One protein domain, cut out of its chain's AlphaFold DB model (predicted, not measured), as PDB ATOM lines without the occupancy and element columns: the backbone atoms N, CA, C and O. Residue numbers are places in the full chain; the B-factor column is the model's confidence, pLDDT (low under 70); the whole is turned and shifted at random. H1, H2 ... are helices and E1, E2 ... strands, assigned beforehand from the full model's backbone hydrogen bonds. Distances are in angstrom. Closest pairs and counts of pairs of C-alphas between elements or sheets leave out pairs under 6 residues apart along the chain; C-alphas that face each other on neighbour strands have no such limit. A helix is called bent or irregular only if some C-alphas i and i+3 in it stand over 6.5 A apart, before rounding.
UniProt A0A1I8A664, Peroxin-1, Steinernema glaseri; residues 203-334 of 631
ATOM      1  N   SER A 203     -41.627  27.652 -24.243       61.06
ATOM      2  CA  SER A 203     -41.586  26.434 -23.420       61.06
ATOM      3  C   SER A 203     -40.616  25.374 -23.949       61.06
ATOM      4  O   SER A 203     -40.051  24.628 -23.154       61.06
ATOM      5  N   ASP A 204     -40.351  25.337 -25.256       62.91
ATOM      6  CA  ASP A 204     -39.433  24.356 -25.853       62.91
ATOM      7  C   ASP A 204     -37.953  24.727 -25.609       62.91
ATOM      8  O   ASP A 204     -37.049  23.891 -25.620       62.91
ATOM      9  N   VAL A 205     -37.689  26.006 -25.328       62.94
ATOM     10  CA  VAL A 205     -36.377  26.470 -24.848       62.94
ATOM     11  C   VAL A 205     -36.087  25.876 -23.474       62.94
ATOM     12  O   VAL A 205     -34.964  25.436 -23.229       62.94
ATOM     13  N   LEU A 206     -37.091  25.825 -22.593       61.88
ATOM     14  CA  LEU A 206     -36.957  25.184 -21.286       61.88
ATOM     15  C   LEU A 206     -36.828  23.662 -21.409       61.88
ATOM     16  O   LEU A 206     -35.992  23.086 -20.722       61.88
ATOM     17  N   SER A 207     -37.568  23.019 -22.323       60.25
ATOM     18  CA  SER A 207     -37.503  21.556 -22.504       60.25
ATOM     19  C   SER A 207     -36.105  21.055 -22.819       60.25
ATOM     20  O   SER A 207     -35.637  20.064 -22.254       60.25
ATOM     21  N   SER A 208     -35.409  21.806 -23.668       59.59
ATOM     22  CA  SER A 208     -34.046  21.510 -24.086       59.59
ATOM     23  C   SER A 208     -33.026  21.654 -22.947       59.59
ATOM     24  O   SER A 208     -31.988  20.999 -22.979       59.59
ATOM     25  N   LEU A 209     -33.300  22.482 -21.928       57.06
ATOM     26  CA  LEU A 209     -32.359  22.762 -20.833       57.06
ATOM     27  C   LEU A 209     -32.310  21.652 -19.782       57.06
ATOM     28  O   LEU A 209     -31.252  21.365 -19.231       57.06
ATOM     29  N   THR A 210     -33.434  21.000 -19.513       51.62
ATOM     30  CA  THR A 210     -33.522  19.923 -18.510       51.62
ATOM     31  C   THR A 210     -33.231  18.536 -19.006       51.62
ATOM     32  O   THR A 210     -32.945  17.666 -18.189       51.62
ATOM     33  N   ALA A 211     -33.248  18.319 -20.318       51.22
ATOM     34  CA  ALA A 211     -32.733  17.077 -20.882       51.22
ATOM     35  C   ALA A 211     -31.230  16.883 -20.573       51.22
ATOM     36  O   ALA A 211     -30.704  15.793 -20.766       51.22
ATOM     37  N   MET A 212     -30.546  17.936 -20.099       45.84
ATOM     38  CA  MET A 212     -29.092  18.004 -20.010       45.84
ATOM     39  C   MET A 212     -28.503  17.737 -18.609       45.84
ATOM     40  O   MET A 212     -27.318  17.421 -18.561       45.84
ATOM     41  N   SER A 213     -29.229  17.869 -17.476       48.06
ATOM     42  CA  SER A 213     -28.559  17.803 -16.152       48.06
ATOM     43  C   SER A 213     -29.452  17.781 -14.878       48.06
ATOM     44  O   SER A 213     -30.480  18.459 -14.850       48.06
ATOM     45  N   PRO A 214     -29.004  17.141 -13.764       56.44
ATOM     46  CA  PRO A 214     -29.493  17.364 -12.389       56.44
ATOM     47  C   PRO A 214     -29.320  18.813 -11.887       56.44
ATOM     48  O   PRO A 214     -28.515  19.575 -12.431       56.44
ATOM     49  N   LEU A 215     -30.017  19.172 -10.796       60.81
ATOM     50  CA  LEU A 215     -29.975  20.509 -10.175       60.81
ATOM     51  C   LEU A 215     -28.550  21.011  -9.892       60.81
ATOM     52  O   LEU A 215     -28.251  22.168 -10.176       60.81
ATOM     53  N   ASP A 216     -27.665  20.156  -9.381       59.69
ATOM     54  CA  ASP A 216     -26.305  20.559  -9.002       59.69
ATOM     55  C   ASP A 216     -25.473  21.031 -10.201       59.69
ATOM     56  O   ASP A 216     -24.714  21.993 -10.089       59.69
ATOM     57  N   ALA A 217     -25.671  20.422 -11.372       58.84
ATOM     58  CA  ALA A 217     -25.008  20.856 -12.597       58.84
ATOM     59  C   ALA A 217     -25.775  21.963 -13.352       58.84
ATOM     60  O   ALA A 217     -25.194  22.638 -14.187       58.84
ATOM     61  N   LEU A 218     -27.034  22.267 -13.004       61.38
ATOM     62  CA  LEU A 218     -27.670  23.534 -13.412       61.38
ATOM     63  C   LEU A 218     -27.189  24.712 -12.555       61.38
ATOM     64  O   LEU A 218     -26.929  25.790 -13.085       61.38
ATOM     65  N   LEU A 219     -27.026  24.510 -11.244       66.06
ATOM     66  CA  LEU A 219     -26.479  25.521 -10.335       66.06
ATOM     67  C   LEU A 219     -25.007  25.831 -10.629       66.06
ATOM     68  O   LEU A 219     -24.588  26.960 -10.395       66.06
ATOM     69  N   SER A 220     -24.236  24.887 -11.177       64.00
ATOM     70  CA  SER A 220     -22.873  25.167 -11.652       64.00
ATOM     71  C   SER A 220     -22.842  26.076 -12.890       64.00
ATOM     72  O   SER A 220     -21.841  26.746 -13.129       64.00
ATOM     73  N   HIS A 221     -23.940  26.142 -13.653       64.19
ATOM     74  CA  HIS A 221     -24.129  27.057 -14.785       64.19
ATOM     75  C   HIS A 221     -24.814  28.379 -14.400       64.19
ATOM     76  O   HIS A 221     -25.039  29.237 -15.262       64.19
ATOM     77  N   CYS A 222     -25.164  28.564 -13.123       69.81
ATOM     78  CA  CYS A 222     -25.637  29.848 -12.629       69.81
ATOM     79  C   CYS A 222     -24.454  30.805 -12.441       69.81
ATOM     80  O   CYS A 222     -23.549  30.527 -11.654       69.81
ATOM     81  N   ASP A 223     -24.485  31.967 -13.096       69.88
ATOM     82  CA  ASP A 223     -23.502  33.013 -12.800       69.88
ATOM     83  C   ASP A 223     -23.914  33.717 -11.499       69.88
ATOM     84  O   ASP A 223     -24.869  34.509 -11.463       69.88
ATOM     85  N   PHE A 224     -23.184  33.445 -10.420       72.88
ATOM     86  CA  PHE A 224     -23.355  34.157  -9.159       72.88
ATOM     87  C   PHE A 224     -22.403  35.351  -9.091       72.88
ATOM     88  O   PHE A 224     -21.202  35.177  -9.285       72.88
ATOM     89  N   PRO A 225     -22.905  36.558  -8.781       69.88
ATOM     90  CA  PRO A 225     -22.039  37.682  -8.455       69.88
ATOM     91  C   PRO A 225     -21.129  37.320  -7.273       69.88
ATOM     92  O   PRO A 225     -21.618  36.905  -6.222       69.88
ATOM     93  N   GLU A 226     -19.815  37.492  -7.442       63.59
ATOM     94  CA  GLU A 226     -18.802  37.154  -6.426       63.59
ATOM     95  C   GLU A 226     -18.808  38.106  -5.215       63.59
ATOM     96  O   GLU A 226     -18.205  37.803  -4.188       63.59
ATOM     97  N   THR A 227     -19.473  39.264  -5.307       62.53
ATOM     98  CA  THR A 227     -19.512  40.272  -4.234       62.53
ATOM     99  C   THR A 227     -20.905  40.880  -4.078       62.53
ATOM    100  O   THR A 227     -21.609  41.069  -5.067       62.53
ATOM    101  N   ASP A 228     -21.266  41.294  -2.858       61.34
ATOM    102  CA  ASP A 228     -22.485  42.074  -2.554       61.34
ATOM    103  C   ASP A 228     -22.454  43.517  -3.078       61.34
ATOM    104  O   ASP A 228     -23.292  44.350  -2.717       61.34
ATOM    105  N   LYS A 229     -21.470  43.867  -3.913       59.72
ATOM    106  CA  LYS A 229     -21.424  45.207  -4.487       59.72
ATOM    107  C   LYS A 229     -22.680  45.409  -5.337       59.72
ATOM    108  O   LYS A 229     -23.005  44.537  -6.143       59.72
ATOM    109  N   PRO A 230     -23.377  46.549  -5.195       57.78
ATOM    110  CA  PRO A 230     -24.588  46.814  -5.954       57.78
ATOM    111  C   PRO A 230     -24.253  46.848  -7.449       57.78
ATOM    112  O   PRO A 230     -23.715  47.829  -7.961       57.78
ATOM    113  N   MET A 231     -24.553  45.754  -8.151       67.44
ATOM    114  CA  MET A 231     -24.508  45.726  -9.607       67.44
ATOM    115  C   MET A 231     -25.625  46.613 -10.144       67.44
ATOM    116  O   MET A 231     -26.732  46.661  -9.599       67.44
ATOM    117  N   LYS A 232     -25.346  47.313 -11.245       80.69
ATOM    118  CA  LYS A 232     -26.383  48.051 -11.959       80.69
ATOM    119  C   LYS A 232     -27.450  47.047 -12.424       80.69
ATOM    120  O   LYS A 232     -27.085  46.076 -13.087       80.69
ATOM    121  N   PRO A 233     -28.739  47.256 -12.103       84.69
ATOM    122  CA  PRO A 233     -29.780  46.326 -12.508       84.69
ATOM    123  C   PRO A 233     -29.891  46.286 -14.029       84.69
ATOM    124  O   PRO A 233     -29.870  47.334 -14.688       84.69
ATOM    125  N   ALA A 234     -30.049  45.082 -14.575       89.56
ATOM    126  CA  ALA A 234     -30.304  44.909 -15.996       89.56
ATOM    127  C   ALA A 234     -31.733  45.374 -16.298       89.56
ATOM    128  O   ALA A 234     -32.683  44.973 -15.624       89.56
ATOM    129  N   ALA A 235     -31.893  46.263 -17.274       91.38
ATOM    130  CA  ALA A 235     -33.187  46.822 -17.635       91.38
ATOM    131  C   ALA A 235     -33.657  46.204 -18.948       91.38
ATOM    132  O   ALA A 235     -32.963  46.306 -19.954       91.38
ATOM    133  N   PHE A 236     -34.851  45.619 -18.937       92.25
ATOM    134  CA  PHE A 236     -35.449  45.012 -20.119       92.25
ATOM    135  C   PHE A 236     -36.848  45.550 -20.361       92.25
ATOM    136  O   PHE A 236     -37.553  45.954 -19.434       92.25
ATOM    137  N   ARG A 237     -37.280  45.520 -21.616       91.06
ATOM    138  CA  ARG A 237     -38.669  45.725 -22.004       91.06
ATOM    139  C   ARG A 237     -39.334  44.389 -22.301       91.06
ATOM    140  O   ARG A 237     -38.822  43.580 -23.068       91.06
ATOM    141  N   VAL A 238     -40.513  44.180 -21.730       91.06
ATOM    142  CA  VAL A 238     -41.290  42.961 -21.948       91.06
ATOM    143  C   VAL A 238     -41.808  42.932 -23.386       91.06
ATOM    144  O   VAL A 238     -42.542  43.828 -23.812       91.06
ATOM    145  N   LEU A 239     -41.434  41.897 -24.133       89.06
ATOM    146  CA  LEU A 239     -41.906  41.659 -25.492       89.06
ATOM    147  C   LEU A 239     -43.387  41.262 -25.495       89.06
ATOM    148  O   LEU A 239     -43.878  40.627 -24.558       89.06
ATOM    149  N   PHE A 240     -44.108  41.632 -26.559       86.56
ATOM    150  CA  PHE A 240     -45.541  41.367 -26.619       86.56
ATOM    151  C   PHE A 240     -45.822  39.877 -26.775       86.56
ATOM    152  O   PHE A 240     -45.179  39.218 -27.592       86.56
ATOM    153  N   GLN A 241     -46.832  39.371 -26.063       79.25
ATOM    154  CA  GLN A 241     -47.285  37.976 -26.159       79.25
ATOM    155  C   GLN A 241     -47.652  37.591 -27.591       79.25
ATOM    156  O   GLN A 241     -47.562  36.435 -27.998       79.25
ATOM    157  N   SER A 242     -48.028  38.592 -28.391       75.56
ATOM    158  CA  SER A 242     -48.312  38.412 -29.798       75.56
ATOM    159  C   SER A 242     -47.168  37.681 -30.504       75.56
ATOM    160  O   SER A 242     -47.488  36.804 -31.299       75.56
ATOM    161  N   PHE A 243     -45.891  37.922 -30.149       75.50
ATOM    162  CA  PHE A 243     -44.667  37.377 -30.762       75.50
ATOM    163  C   PHE A 243     -44.467  35.852 -30.671       75.50
ATOM    164  O   PHE A 243     -43.660  35.323 -31.443       75.50
ATOM    165  N   PHE A 244     -45.266  35.126 -29.890       74.81
ATOM    166  CA  PHE A 244     -45.095  33.686 -29.668       74.81
ATOM    167  C   PHE A 244     -46.432  32.917 -29.643       74.81
ATOM    168  O   PHE A 244     -47.509  33.517 -29.713       74.81
ATOM    169  N   GLU A 245     -46.366  31.582 -29.714       63.72
ATOM    170  CA  GLU A 245     -47.523  30.670 -29.659       63.72
ATOM    171  C   GLU A 245     -47.639  30.043 -28.270       63.72
ATOM    172  O   GLU A 245     -46.778  29.263 -27.876       63.72
ATOM    173  N   GLU A 246     -48.753  30.303 -27.583       57.19
ATOM    174  CA  GLU A 246     -49.038  29.688 -26.287       57.19
ATOM    175  C   GLU A 246     -49.485  28.235 -26.455       57.19
ATOM    176  O   GLU A 246     -50.567  27.976 -26.984       57.19
ATOM    177  N   ARG A 247     -48.679  27.283 -25.971       50.66
ATOM    178  CA  ARG A 247     -49.105  25.876 -25.829       50.66
ATOM    179  C   ARG A 247     -49.257  25.428 -24.372       50.66
ATOM    180  O   ARG A 247     -50.193  24.687 -24.093       50.66
ATOM    181  N   SER A 248     -48.430  25.927 -23.443       52.19
ATOM    182  CA  SER A 248     -48.527  25.686 -21.982       52.19
ATOM    183  C   SER A 248     -47.311  26.290 -21.252       52.19
ATOM    184  O   SER A 248     -46.458  25.600 -20.700       52.19
ATOM    185  N   GLU A 249     -47.154  27.610 -21.322       59.06
ATOM    186  CA  GLU A 249     -45.835  28.238 -21.177       59.06
ATOM    187  C   GLU A 249     -45.356  28.401 -19.718       59.06
ATOM    188  O   GLU A 249     -45.997  29.073 -18.910       59.06
ATOM    189  N   PHE A 250     -44.175  27.838 -19.422       55.59
ATOM    190  CA  PHE A 250     -43.368  27.983 -18.191       55.59
ATOM    191  C   PHE A 250     -43.903  27.348 -16.893       55.59
ATOM    192  O   PHE A 250     -43.242  27.440 -15.856       55.59
ATOM    193  N   GLY A 251     -45.063  26.689 -16.911       58.75
ATOM    194  CA  GLY A 251     -45.614  26.078 -15.697       58.75
ATOM    195  C   GLY A 251     -45.966  27.095 -14.602       58.75
ATOM    196  O   GLY A 251     -46.416  28.195 -14.921       58.75
ATOM    197  N   PRO A 252     -45.770  26.771 -13.308       59.56
ATOM    198  CA  PRO A 252     -45.937  27.690 -12.188       59.56
ATOM    199  C   PRO A 252     -44.748  28.658 -12.025       59.56
ATOM    200  O   PRO A 252     -44.797  29.540 -11.173       59.56
ATOM    201  N   HIS A 253     -43.687  28.564 -12.837       69.62
ATOM    202  CA  HIS A 253     -42.471  29.346 -12.615       69.62
ATOM    203  C   HIS A 253     -42.547  30.779 -13.157       69.62
ATOM    204  O   HIS A 253     -43.124  31.071 -14.210       69.62
ATOM    205  N   ASN A 254     -41.888  31.686 -12.438       81.06
ATOM    206  CA  ASN A 254     -41.549  33.014 -12.932       81.06
ATOM    207  C   ASN A 254     -40.228  32.917 -13.695       81.06
ATOM    208  O   ASN A 254     -39.187  32.638 -13.102       81.06
ATOM    209  N   VAL A 255     -40.282  33.117 -15.009       83.44
ATOM    210  CA  VAL A 255     -39.118  32.994 -15.892       83.44
ATOM    211  C   VAL A 255     -39.001  34.251 -16.734       83.44
ATOM    212  O   VAL A 255     -40.003  34.748 -17.248       83.44
ATOM    213  N   VAL A 256     -37.771  34.735 -16.882       88.81
ATOM    214  CA  VAL A 256     -37.390  35.810 -17.795       88.81
ATOM    215  C   VAL A 256     -36.369  35.249 -18.779       88.81
ATOM    216  O   VAL A 256     -35.347  34.715 -18.363       88.81
ATOM    217  N   LEU A 257     -36.627  35.361 -20.080       87.00
ATOM    218  CA  LEU A 257     -35.698  34.957 -21.138       87.00
ATOM    219  C   LEU A 257     -35.139  36.196 -21.839       87.00
ATOM    220  O   LEU A 257     -35.908  37.076 -22.234       87.00
ATOM    221  N   SER A 258     -33.830  36.236 -22.060       88.50
ATOM    222  CA  SER A 258     -33.170  37.247 -22.896       88.50
ATOM    223  C   SER A 258     -32.087  36.620 -23.771       88.50
ATOM    224  O   SER A 258     -31.607  35.522 -23.487       88.50
ATOM    225  N   VAL A 259     -31.657  37.338 -24.807       83.25
ATOM    226  CA  VAL A 259     -30.483  36.970 -25.613       83.25
ATOM    227  C   VAL A 259     -29.309  37.841 -25.192       83.25
ATOM    228  O   VAL A 259     -29.445  39.059 -25.122       83.25
ATOM    229  N   SER A 260     -28.169  37.219 -24.903       75.12
ATOM    230  CA  SER A 260     -26.925  37.917 -24.583       75.12
ATOM    231  C   SER A 260     -26.023  37.939 -25.812       75.12
ATOM    232  O   SER A 260     -25.696  36.886 -26.357       75.12
ATOM    233  N   THR A 261     -25.623  39.137 -26.250       63.50
ATOM    234  CA  THR A 261     -24.648  39.323 -27.342       63.50
ATOM    235  C   THR A 261     -23.199  39.310 -26.860       63.50
ATOM    236  O   THR A 261     -22.287  39.329 -27.679       63.50
ATOM    237  N   GLU A 262     -22.981  39.350 -25.545       62.56
ATOM    238  CA  GLU A 262     -21.647  39.371 -24.928       62.56
ATOM    239  C   GLU A 262     -21.159  37.956 -24.588       62.56
ATOM    240  O   GLU A 262     -19.960  37.695 -24.528       62.56
ATOM    241  N   GLU A 263     -22.091  37.021 -24.401       60.50
ATOM    242  CA  GLU A 263     -21.790  35.630 -24.084       60.50
ATOM    243  C   GLU A 263     -21.610  34.818 -25.371       60.50
ATOM    244  O   GLU A 263     -22.549  34.614 -26.141       60.50
ATOM    245  N   THR A 264     -20.387  34.335 -25.593       55.25
ATOM    246  CA  THR A 264     -20.068  33.371 -26.652       55.25
ATOM    247  C   THR A 264     -20.140  31.957 -26.071       55.25
ATOM    248  O   THR A 264     -19.514  31.661 -25.055       55.25
ATOM    249  N   GLY A 265     -20.955  31.075 -26.661       57.59
ATOM    250  CA  GLY A 265     -21.120  29.708 -26.157       57.59
ATOM    251  C   GLY A 265     -22.350  28.975 -26.692       57.59
ATOM    252  O   GLY A 265     -23.219  29.559 -27.338       57.59
ATOM    253  N   SER A 266     -22.422  27.672 -26.416       57.03
ATOM    254  CA  SER A 266     -23.508  26.779 -26.847       57.03
ATOM    255  C   SER A 266     -24.543  26.475 -25.755       57.03
ATOM    256  O   SER A 266     -25.545  25.826 -26.051       57.03
ATOM    257  N   ILE A 267     -24.329  26.936 -24.517       65.25
ATOM    258  CA  ILE A 267     -25.154  26.599 -23.348       65.25
ATOM    259  C   ILE A 267     -25.739  27.887 -22.746       65.25
ATOM    260  O   ILE A 267     -24.975  28.813 -22.467       65.25
ATOM    261  N   PRO A 268     -27.067  27.972 -22.542       72.44
ATOM    262  CA  PRO A 268     -27.680  29.095 -21.842       72.44
ATOM    263  C   PRO A 268     -27.224  29.202 -20.389       72.44
ATOM    264  O   PRO A 268     -27.058  28.197 -19.698       72.44
ATOM    265  N   LYS A 269     -27.064  30.436 -19.917       75.81
ATOM    266  CA  LYS A 269     -26.689  30.730 -18.538       75.81
ATOM    267  C   LYS A 269     -27.896  31.093 -17.699       75.81
ATOM    268  O   LYS A 269     -28.849  31.709 -18.182       75.81
ATOM    269  N   PHE A 270     -27.820  30.776 -16.414       79.81
ATOM    270  CA  PHE A 270     -28.902  31.029 -15.473       79.81
ATOM    271  C   PHE A 270     -28.493  32.064 -14.437       79.81
ATOM    272  O   PHE A 270     -27.319  32.216 -14.097       79.81
ATOM    273  N   GLN A 271     -29.471  32.803 -13.934       82.19
ATOM    274  CA  GLN A 271     -29.296  33.664 -12.780       82.19
ATOM    275  C   GLN A 271     -30.618  33.793 -12.032       82.19
ATOM    276  O   GLN A 271     -31.673  33.963 -12.640       82.19
ATOM    277  N   ILE A 272     -30.577  33.721 -10.704       85.44
ATOM    278  CA  ILE A 272     -31.757  34.000  -9.884       85.44
ATOM    279  C   ILE A 272     -31.823  35.512  -9.700       85.44
ATOM    280  O   ILE A 272     -30.838  36.135  -9.292       85.44
ATOM    281  N   VAL A 273     -32.970  36.105 -10.019       87.62
ATOM    282  CA  VAL A 273     -33.152  37.557 -10.005       87.62
ATOM    283  C   VAL A 273     -34.415  37.964  -9.262       87.62
ATOM    284  O   VAL A 273     -35.414  37.246  -9.234       87.62
ATOM    285  N   GLU A 274     -34.390  39.168  -8.706       88.56
ATOM    286  CA  GLU A 274     -35.586  39.901  -8.328       88.56
ATOM    287  C   GLU A 274     -36.004  40.828  -9.469       88.56
ATOM    288  O   GLU A 274     -35.245  41.694  -9.912       88.56
ATOM    289  N   VAL A 275     -37.235  40.652  -9.930       91.25
ATOM    290  CA  VAL A 275     -37.855  41.470 -10.964       91.25
ATOM    291  C   VAL A 275     -38.612  42.604 -10.295       91.25
ATOM    292  O   VAL A 275     -39.539  42.366  -9.525       91.25
ATOM    293  N   GLU A 276     -38.231  43.839 -10.606       91.06
ATOM    294  CA  GLU A 276     -38.852  45.057 -10.091       91.06
ATOM    295  C   GLU A 276     -39.560  45.820 -11.214       91.06
ATOM    296  O   GLU A 276     -38.982  46.091 -12.276       91.06
ATOM    297  N   ARG A 277     -40.801  46.229 -10.946       90.50
ATOM    298  CA  ARG A 277     -41.560  47.190 -11.749       90.50
ATOM    299  C   ARG A 277     -42.379  48.075 -10.813       90.50
ATOM    300  O   ARG A 277     -43.341  47.599 -10.226       90.50
ATOM    301  N   GLU A 278     -42.065  49.369 -10.753       85.81
ATOM    302  CA  GLU A 278     -42.748  50.311  -9.847       85.81
ATOM    303  C   GLU A 278     -42.728  49.770  -8.400       85.81
ATOM    304  O   GLU A 278     -41.646  49.557  -7.853       85.81
ATOM    305  N   GLU A 279     -43.889  49.507  -7.799       83.25
ATOM    306  CA  GLU A 279     -44.025  48.923  -6.457       83.25
ATOM    307  C   GLU A 279     -44.075  47.381  -6.468       83.25
ATOM    308  O   GLU A 279     -43.951  46.745  -5.423       83.25
ATOM    309  N   LEU A 280     -44.205  46.759  -7.646       86.69
ATOM    310  CA  LEU A 280     -44.306  45.309  -7.807       86.69
ATOM    311  C   LEU A 280     -42.926  44.649  -7.821       86.69
ATOM    312  O   LEU A 280     -42.015  45.075  -8.542       86.69
ATOM    313  N   ARG A 281     -42.793  43.560  -7.057       86.88
ATOM    314  CA  ARG A 281     -41.563  42.767  -6.955       86.88
ATOM    315  C   ARG A 281     -41.878  41.276  -6.973       86.88
ATOM    316  O   ARG A 281     -42.804  40.840  -6.295       86.88
ATOM    317  N   CYS A 282     -41.105  40.485  -7.712       86.19
ATOM    318  CA  CYS A 282     -41.174  39.025  -7.633       86.19
ATOM    319  C   CYS A 282     -39.808  38.375  -7.879       86.19
ATOM    320  O   CYS A 282     -38.942  38.946  -8.535       86.19
ATOM    321  N   CYS A 283     -39.604  37.169  -7.348       86.94
ATOM    322  CA  CYS A 283     -38.427  36.361  -7.671       86.94
ATOM    323  C   CYS A 283     -38.674  35.589  -8.974       86.94
ATOM    324  O   CYS A 283     -39.776  35.070  -9.183       86.94
ATOM    325  N   ALA A 284     -37.656  35.509  -9.831       86.94
ATOM    326  CA  ALA A 284     -37.710  34.807 -11.106       86.94
ATOM    327  C   ALA A 284     -36.362  34.170 -11.466       86.94
ATOM    328  O   ALA A 284     -35.308  34.543 -10.947       86.94
ATOM    329  N   ILE A 285     -36.407  33.221 -12.399       84.94
ATOM    330  CA  ILE A 285     -35.222  32.668 -13.053       84.94
ATOM    331  C   ILE A 285     -34.975  33.475 -14.322       84.94
ATOM    332  O   ILE A 285     -35.830  33.523 -15.207       84.94
ATOM    333  N   TRP A 286     -33.806  34.092 -14.423       88.31
ATOM    334  CA  TRP A 286     -33.342  34.741 -15.637       88.31
ATOM    335  C   TRP A 286     -32.474  33.777 -16.446       88.31
ATOM    336  O   TRP A 286     -31.416  33.344 -15.988       88.31
ATOM    337  N   VAL A 287     -32.933  33.436 -17.647       84.25
ATOM    338  CA  VAL A 287     -32.218  32.589 -18.605       84.25
ATOM    339  C   VAL A 287     -31.651  33.477 -19.708       84.25
ATOM    340  O   VAL A 287     -32.395  34.143 -20.435       84.25
ATOM    341  N   ARG A 288     -30.326  33.472 -19.838       84.19
ATOM    342  CA  ARG A 288     -29.582  34.191 -20.871       84.19
ATOM    343  C   ARG A 288     -29.169  33.214 -21.960       84.19
ATOM    344  O   ARG A 288     -28.433  32.264 -21.713       84.19
ATOM    345  N   ILE A 289     -29.675  33.438 -23.165       79.69
ATOM    346  CA  ILE A 289     -29.375  32.621 -24.339       79.69
ATOM    347  C   ILE A 289     -28.200  33.282 -25.081       79.69
ATOM    348  O   ILE A 289     -28.360  34.417 -25.534       79.69
ATOM    349  N   PRO A 290     -27.031  32.629 -25.214       72.19
ATOM    350  CA  PRO A 290     -25.889  33.197 -25.925       72.19
ATOM    351  C   PRO A 290     -26.136  33.239 -27.434       72.19
ATOM    352  O   PRO A 290     -26.761  32.338 -28.010       72.19
ATOM    353  N   THR A 291     -25.596  34.256 -28.103       65.25
ATOM    354  CA  THR A 291     -25.558  34.315 -29.569       65.25
ATOM    355  C   THR A 291     -24.621  33.234 -30.116       65.25
ATOM    356  O   THR A 291     -23.430  33.249 -29.820       65.25
ATOM    357  N   GLY A 292     -25.145  32.294 -30.915       53.38
ATOM    358  CA  GLY A 292     -24.365  31.182 -31.492       53.38
ATOM    359  C   GLY A 292     -24.838  29.778 -31.096       53.38
ATOM    360  O   GLY A 292     -24.291  28.786 -31.573       53.38
ATOM    361  N   THR A 293     -25.881  29.670 -30.270       57.34
ATOM    362  CA  THR A 293     -26.484  28.383 -29.898       57.34
ATOM    363  C   THR A 293     -26.991  27.612 -31.129       57.34
ATOM    364  O   THR A 293     -27.729  28.136 -31.966       57.34
ATOM    365  N   CYS A 294     -26.605  26.336 -31.249       45.16
ATOM    366  CA  CYS A 294     -26.941  25.513 -32.417       45.16
ATOM    367  C   CYS A 294     -28.339  24.877 -32.366       45.16
ATOM    368  O   CYS A 294     -28.816  24.410 -33.398       45.16
ATOM    369  N   SER A 295     -28.995  24.857 -31.201       60.84
ATOM    370  CA  SER A 295     -30.344  24.297 -31.078       60.84
ATOM    371  C   SER A 295     -31.369  25.195 -31.768       60.84
ATOM    372  O   SER A 295     -31.419  26.411 -31.566       60.84
ATOM    373  N   GLU A 296     -32.202  24.571 -32.594       59.59
ATOM    374  CA  GLU A 296     -33.252  25.222 -33.370       59.59
ATOM    375  C   GLU A 296     -34.249  25.989 -32.481       59.59
ATOM    376  O   GLU A 296     -34.698  27.078 -32.843       59.59
ATOM    377  N   PHE A 297     -34.508  25.483 -31.271       61.50
ATOM    378  CA  PHE A 297     -35.369  26.122 -30.275       61.50
ATOM    379  C   PHE A 297     -34.809  27.476 -29.817       61.50
ATOM    380  O   PHE A 297     -35.524  28.483 -29.815       61.50
ATOM    381  N   TYR A 298     -33.508  27.528 -29.503       67.38
ATOM    382  CA  TYR A 298     -32.829  28.772 -29.134       67.38
ATOM    383  C   TYR A 298     -32.695  29.718 -30.319       67.38
ATOM    384  O   TYR A 298     -32.811  30.922 -30.126       67.38
ATOM    385  N   ARG A 299     -32.522  29.210 -31.547       67.12
ATOM    386  CA  ARG A 299     -32.453  30.055 -32.749       67.12
ATOM    387  C   ARG A 299     -33.759  30.788 -33.034       67.12
ATOM    388  O   ARG A 299     -33.698  31.942 -33.431       67.12
ATOM    389  N   ARG A 300     -34.932  30.175 -32.824       69.69
ATOM    390  CA  ARG A 300     -36.227  30.841 -33.078       69.69
ATOM    391  C   ARG A 300     -36.500  31.974 -32.089       69.69
ATOM    392  O   ARG A 300     -36.843  33.079 -32.501       69.69
ATOM    393  N   VAL A 301     -36.320  31.719 -30.791       72.69
ATOM    394  CA  VAL A 301     -36.425  32.763 -29.752       72.69
ATOM    395  C   VAL A 301     -35.301  33.790 -29.915       72.69
ATOM    396  O   VAL A 301     -35.541  34.996 -29.846       72.69
ATOM    397  N   GLY A 302     -34.103  33.304 -30.228       73.31
ATOM    398  CA  GLY A 302     -32.916  34.074 -30.560       73.31
ATOM    399  C   GLY A 302     -33.162  35.066 -31.686       73.31
ATOM    400  O   GLY A 302     -32.923  36.245 -31.493       73.31
ATOM    401  N   ALA A 303     -33.720  34.632 -32.815       71.94
ATOM    402  CA  ALA A 303     -34.027  35.483 -33.962       71.94
ATOM    403  C   ALA A 303     -35.057  36.574 -33.628       71.94
ATOM    404  O   ALA A 303     -34.937  37.704 -34.089       71.94
ATOM    405  N   ILE A 304     -36.051  36.269 -32.785       74.25
ATOM    406  CA  ILE A 304     -37.031  37.271 -32.346       74.25
ATOM    407  C   ILE A 304     -36.376  38.329 -31.446       74.25
ATOM    408  O   ILE A 304     -36.723  39.506 -31.533       74.25
ATOM    409  N   ILE A 305     -35.450  37.947 -30.567       77.88
ATOM    410  CA  ILE A 305     -34.831  38.880 -29.613       77.88
ATOM    411  C   ILE A 305     -33.542  39.516 -30.172       77.88
ATOM    412  O   ILE A 305     -33.169  40.592 -29.725       77.88
ATOM    413  N   ALA A 306     -32.879  38.932 -31.175       69.88
ATOM    414  CA  ALA A 306     -31.583  39.391 -31.694       69.88
ATOM    415  C   ALA A 306     -31.615  40.846 -32.186       69.88
ATOM    416  O   ALA A 306     -30.717  41.629 -31.872       69.88
ATOM    417  N   ASP A 307     -32.698  41.241 -32.855       72.00
ATOM    418  CA  ASP A 307     -32.911  42.624 -33.304       72.00
ATOM    419  C   ASP A 307     -33.358  43.567 -32.166       72.00
ATOM    420  O   ASP A 307     -33.560  44.762 -32.372       72.00
ATOM    421  N   ARG A 308     -33.553  43.035 -30.954       80.56
ATOM    422  CA  ARG A 308     -34.225  43.644 -29.797       80.56
ATOM    423  C   ARG A 308     -33.413  43.413 -28.515       80.56
ATOM    424  O   ARG A 308     -33.901  42.820 -27.556       80.56
ATOM    425  N   LYS A 309     -32.159  43.873 -28.510       71.88
ATOM    426  CA  LYS A 309     -31.172  43.596 -27.443       71.88
ATOM    427  C   LYS A 309     -31.647  43.933 -26.020       71.88
ATOM    428  O   LYS A 309     -31.263  43.248 -25.081       71.88
ATOM    429  N   ASP A 310     -32.522  44.927 -25.874       85.44
ATOM    430  CA  ASP A 310     -33.063  45.364 -24.579       85.44
ATOM    431  C   ASP A 310     -34.441  44.758 -24.262       85.44
ATOM    432  O   ASP A 310     -35.174  45.274 -23.414       85.44
ATOM    433  N   HIS A 311     -34.840  43.680 -24.941       89.62
ATOM    434  CA  HIS A 311     -36.133  43.031 -24.730       89.62
ATOM    435  C   HIS A 311     -35.996  41.662 -24.076       89.62
ATOM    436  O   HIS A 311     -35.019  40.940 -24.261       89.62
ATOM    437  N   CYS A 312     -37.030  41.288 -23.329       90.81
ATOM    438  CA  CYS A 312     -37.135  39.985 -22.692       90.81
ATOM    439  C   CYS A 312     -38.515  39.360 -22.911       90.81
ATOM    440  O   CYS A 312     -39.516  40.055 -23.102       90.81
ATOM    441  N   ILE A 313     -38.579  38.036 -22.817       88.44
ATOM    442  CA  ILE A 313     -39.829  37.277 -22.723       88.44
ATOM    443  C   ILE A 313     -40.049  36.922 -21.255       88.44
ATOM    444  O   ILE A 313     -39.091  36.615 -20.551       88.44
ATOM    445  N   ILE A 314     -41.294  36.974 -20.787       87.25
ATOM    446  CA  ILE A 314     -41.654  36.635 -19.405       87.25
ATOM    447  C   ILE A 314     -42.714  35.538 -19.371       87.25
ATOM    448  O   ILE A 314     -43.478  35.384 -20.325       87.25
ATOM    449  N   SER A 315     -42.798  34.820 -18.253       82.44
ATOM    450  CA  SER A 315     -43.824  33.796 -18.064       82.44
ATOM    451  C   SER A 315     -45.224  34.366 -17.818       82.44
ATOM    452  O   SER A 315     -45.410  35.474 -17.307       82.44
ATOM    453  N   ASN A 316     -46.246  33.560 -18.115       77.12
ATOM    454  CA  ASN A 316     -47.647  33.939 -17.924       77.12
ATOM    455  C   ASN A 316     -48.015  34.225 -16.464       77.12
ATOM    456  O   ASN A 316     -48.908  35.033 -16.206       77.12
ATOM    457  N   ASN A 317     -47.331  33.615 -15.497       76.06
ATOM    458  CA  ASN A 317     -47.575  33.915 -14.084       76.06
ATOM    459  C   ASN A 317     -47.112  35.321 -13.724       76.06
ATOM    460  O   ASN A 317     -47.844  36.042 -13.049       76.06
ATOM    461  N   MET A 318     -45.982  35.767 -14.277       83.81
ATOM    462  CA  MET A 318     -45.560  37.159 -14.147       83.81
ATOM    463  C   MET A 318     -46.574  38.108 -14.800       83.81
ATOM    464  O   MET A 318     -46.905  39.145 -14.228       83.81
ATOM    465  N   ARG A 319     -47.157  37.730 -15.945       84.12
ATOM    466  CA  ARG A 319     -48.233  38.515 -16.583       84.12
ATOM    467  C   ARG A 319     -49.476  38.641 -15.717       84.12
ATOM    468  O   ARG A 319     -50.030  39.733 -15.611       84.12
ATOM    469  N   LYS A 320     -49.890  37.548 -15.074       79.81
ATOM    470  CA  LYS A 320     -51.000  37.538 -14.107       79.81
ATOM    471  C   LYS A 320     -50.680  38.365 -12.859       79.81
ATOM    472  O   LYS A 320     -51.588  38.964 -12.301       79.81
ATOM    473  N   ALA A 321     -49.408  38.436 -12.469       79.12
ATOM    474  CA  ALA A 321     -48.916  39.241 -11.351       79.12
ATOM    475  C   ALA A 321     -48.712  40.736 -11.688       79.12
ATOM    476  O   ALA A 321     -48.220  41.487 -10.851       79.12
ATOM    477  N   GLY A 322     -49.073  41.187 -12.897       84.69
ATOM    478  CA  GLY A 322     -49.034  42.604 -13.285       84.69
ATOM    479  C   GLY A 322     -47.827  43.026 -14.132       84.69
ATOM    480  O   GLY A 322     -47.699  44.203 -14.482       84.69
ATOM    481  N   PHE A 323     -46.943  42.106 -14.520       87.38
ATOM    482  CA  PHE A 323     -45.861  42.387 -15.471       87.38
ATOM    483  C   PHE A 323     -46.379  42.191 -16.907       87.38
ATOM    484  O   PHE A 323     -46.413  41.077 -17.410       87.38
ATOM    485  N   HIS A 324     -46.837  43.248 -17.584       86.06
ATOM    486  CA  HIS A 324     -47.449  43.124 -18.922       86.06
ATOM    487  C   HIS A 324     -46.527  43.526 -20.086       86.06
ATOM    488  O   HIS A 324     -45.448  44.085 -19.913       86.06
ATOM    489  N   ASP A 325     -47.022  43.282 -21.298       87.50
ATOM    490  CA  ASP A 325     -46.433  43.666 -22.582       87.50
ATOM    491  C   ASP A 325     -46.041  45.148 -22.668       87.50
ATOM    492  O   ASP A 325     -46.856  46.042 -22.429       87.50
ATOM    493  N   GLY A 326     -44.801  45.419 -23.076       87.25
ATOM    494  CA  GLY A 326     -44.291  46.769 -23.324       87.25
ATOM    495  C   GLY A 326     -43.826  47.532 -22.092       87.25
ATOM    496  O   GLY A 326     -43.281  48.627 -22.249       87.25
ATOM    497  N   PHE A 327     -43.994  46.974 -20.893       90.69
ATOM    498  CA  PHE A 327     -43.437  47.553 -19.676       90.69
ATOM    499  C   PHE A 327     -41.928  47.358 -19.595       90.69
ATOM    500  O   PHE A 327     -41.384  46.359 -20.066       90.69
ATOM    501  N   LYS A 328     -41.261  48.315 -18.947       91.12
ATOM    502  CA  LYS A 328     -39.863  48.183 -18.545       91.12
ATOM    503  C   LYS A 328     -39.794  47.516 -17.177       91.12
ATOM    504  O   LYS A 328     -40.492  47.930 -16.255       91.12
ATOM    505  N   ILE A 329     -38.938  46.513 -17.056       93.62
ATOM    506  CA  ILE A 329     -38.648  45.791 -15.821       93.62
ATOM    507  C   ILE A 329     -37.157  45.906 -15.510       93.62
ATOM    508  O   ILE A 329     -36.335  46.065 -16.415       93.62
ATOM    509  N   ARG A 330     -36.809  45.842 -14.227       93.19
ATOM    510  CA  ARG A 330     -35.421  45.804 -13.756       93.19
ATOM    511  C   ARG A 330     -35.148  44.471 -13.081       93.19
ATOM    512  O   ARG A 330     -35.922  44.059 -12.224       93.19
ATOM    513  N   LEU A 331     -34.060  43.816 -13.466       92.25
ATOM    514  CA  LEU A 331     -33.609  42.556 -12.890       92.25
ATOM    515  C   LEU A 331     -32.440  42.827 -11.942       92.25
ATOM    516  O   LEU A 331     -31.434  43.418 -12.343       92.25
ATOM    517  N   HIS A 332     -32.578  42.384 -10.696       88.50
ATOM    518  CA  HIS A 332     -31.543  42.466  -9.670       88.50
ATOM    519  C   HIS A 332     -31.037  41.056  -9.371       88.50
ATOM    520  O   HIS A 332     -31.787  40.229  -8.858       88.50
ATOM    521  N   ALA A 333     -29.785  40.768  -9.716       86.25
ATOM    522  CA  ALA A 333     -29.186  39.459  -9.481       86.25
ATOM    523  C   ALA A 333     -28.995  39.176  -7.986       86.25
ATOM    524  O   ALA A 333     -28.481  40.018  -7.249       86.25
ATOM    525  N   PHE A 334     -29.359  37.970  -7.553       82.06
ATOM    526  CA  PHE A 334     -29.040  37.490  -6.213       82.06
ATOM    527  C   PHE A 334     -27.628  36.890  -6.165       82.06
ATOM    528  O   PHE A 334     -27.252  36.072  -7.007       82.06
TER     529      PHE A 334
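This is residues 203 to 334 of the 631 residues of the protein "Peroxin-1" of Steinernema glaseri (UniProt A0A1I8A664). Six strands close into a barrel, with E3 and E4 as a long, bent hairpin in its wall, and H3 packs across the outside over E2 and, only just, E4. The small helices H1, H2 and H4 sit round the outside of this core, and two long links with no named element, residues 220 to 233 and 239 to 254, loop round it. The printed part has 132 residues, with four named helices and six named strands in the order H1 H2 E1 E2 E3 E4 H3 E5 H4 E6; round the ring run E1 E5 E2 E4 E3 E6 and back to E1, in a mixed sheet. The class is mixed, helices and strands. The whole is compact, with a radius of gyration of the C-alphas of 14.0 A, and rounded, with spans of 39 by 37 by 28 A.

The barrel's longest strand by residues is E4, residues 280 to 291, 30.8 A from first to last C-alpha; it bends by 70 degrees at residue 283. E3, residues 269 to 277, is 23.2 A long and bends by 62 degrees at residue 272. E2, residues 255 to 264, is 21.9 A long and bends by 85 degrees at residue 261. E6, residues 328 to 333, is 16.5 A long and ends with C-alpha 333 at (-29.186, 39.459, -9.481). E1, residues 234 to 238, measures 12.6 A, and E5, residues 311 to 314, 10.0 A. H3, residues 296 to 306, is the longest helix by residues, 14.4 A from C-alpha 296 at (-33.252, 25.222, -33.370). H1, residues 203 to 210, is 11.5 A long and begins with C-alpha 203 at (-41.586, 26.434, -23.420). H2, residues 215 to 219, measures 6.1 A, and H4, residues 316 to 320, 6.2 A.

In the closed barrel, E3 and E4 form an antiparallel hairpin, with N 273 and O 284 3.0 A apart, within hydrogen-bond range. On the other side of E4 lies E2, parallel to it at 36 degrees, with N 258 and O 287 3.0 A apart. E5 is the antiparallel neighbour of E2, with N 313 and O 257 2.9 A apart. E1 and E5 are parallel at 70 degrees, with N 312 and O 237 2.9 A apart. E6 is antiparallel to E1, with N 329 and O 236 2.8 A apart, and antiparallel to E3, with N 276 and O 330 2.8 A apart. The pairing of E5 is staggered: residues 311 to 312 pair with E1 and 313 to 314 with E2. H3 lies outside the barrel at a height over the sheet of 8.2 A, and it runs across the strands, at 84 degrees to E2 on the local plane. The closest C-alphas of H3 and E2 are those of Ile 305 and Val 259, 6.2 A apart. H1 is on the barrel and touches H3 at a steep tilt of 59 degrees, opposite ways; their closest C-alphas, of Val 205 and Phe 297, are 5.5 A apart. H2 is on the barrel too; its Leu 218 and Phe 270 of E3 have C-alphas 7.9 A apart. H4, outside the barrel at a height over the sheet of 8.9 A, lies over none of the strands. Every O i to N i+4 pair is within hydrogen-bond range in H2, H3 and H4, and 2 of 4 in H1.

The two C-alphas farthest apart, of Lys 229 and Arg 247, are 39.9 A apart. The printed part has no cut. The links H2 to E1 and E1 to E2 are long, with 14 and 16 residues. Residues 211 to 217, of which 215 to 217 belong to H2, stand free. The mean pLDDT of the printed part is 74.0, and 55 residues are under 70, among them residues 203 to 223, 245 to 253 and 291 to 300.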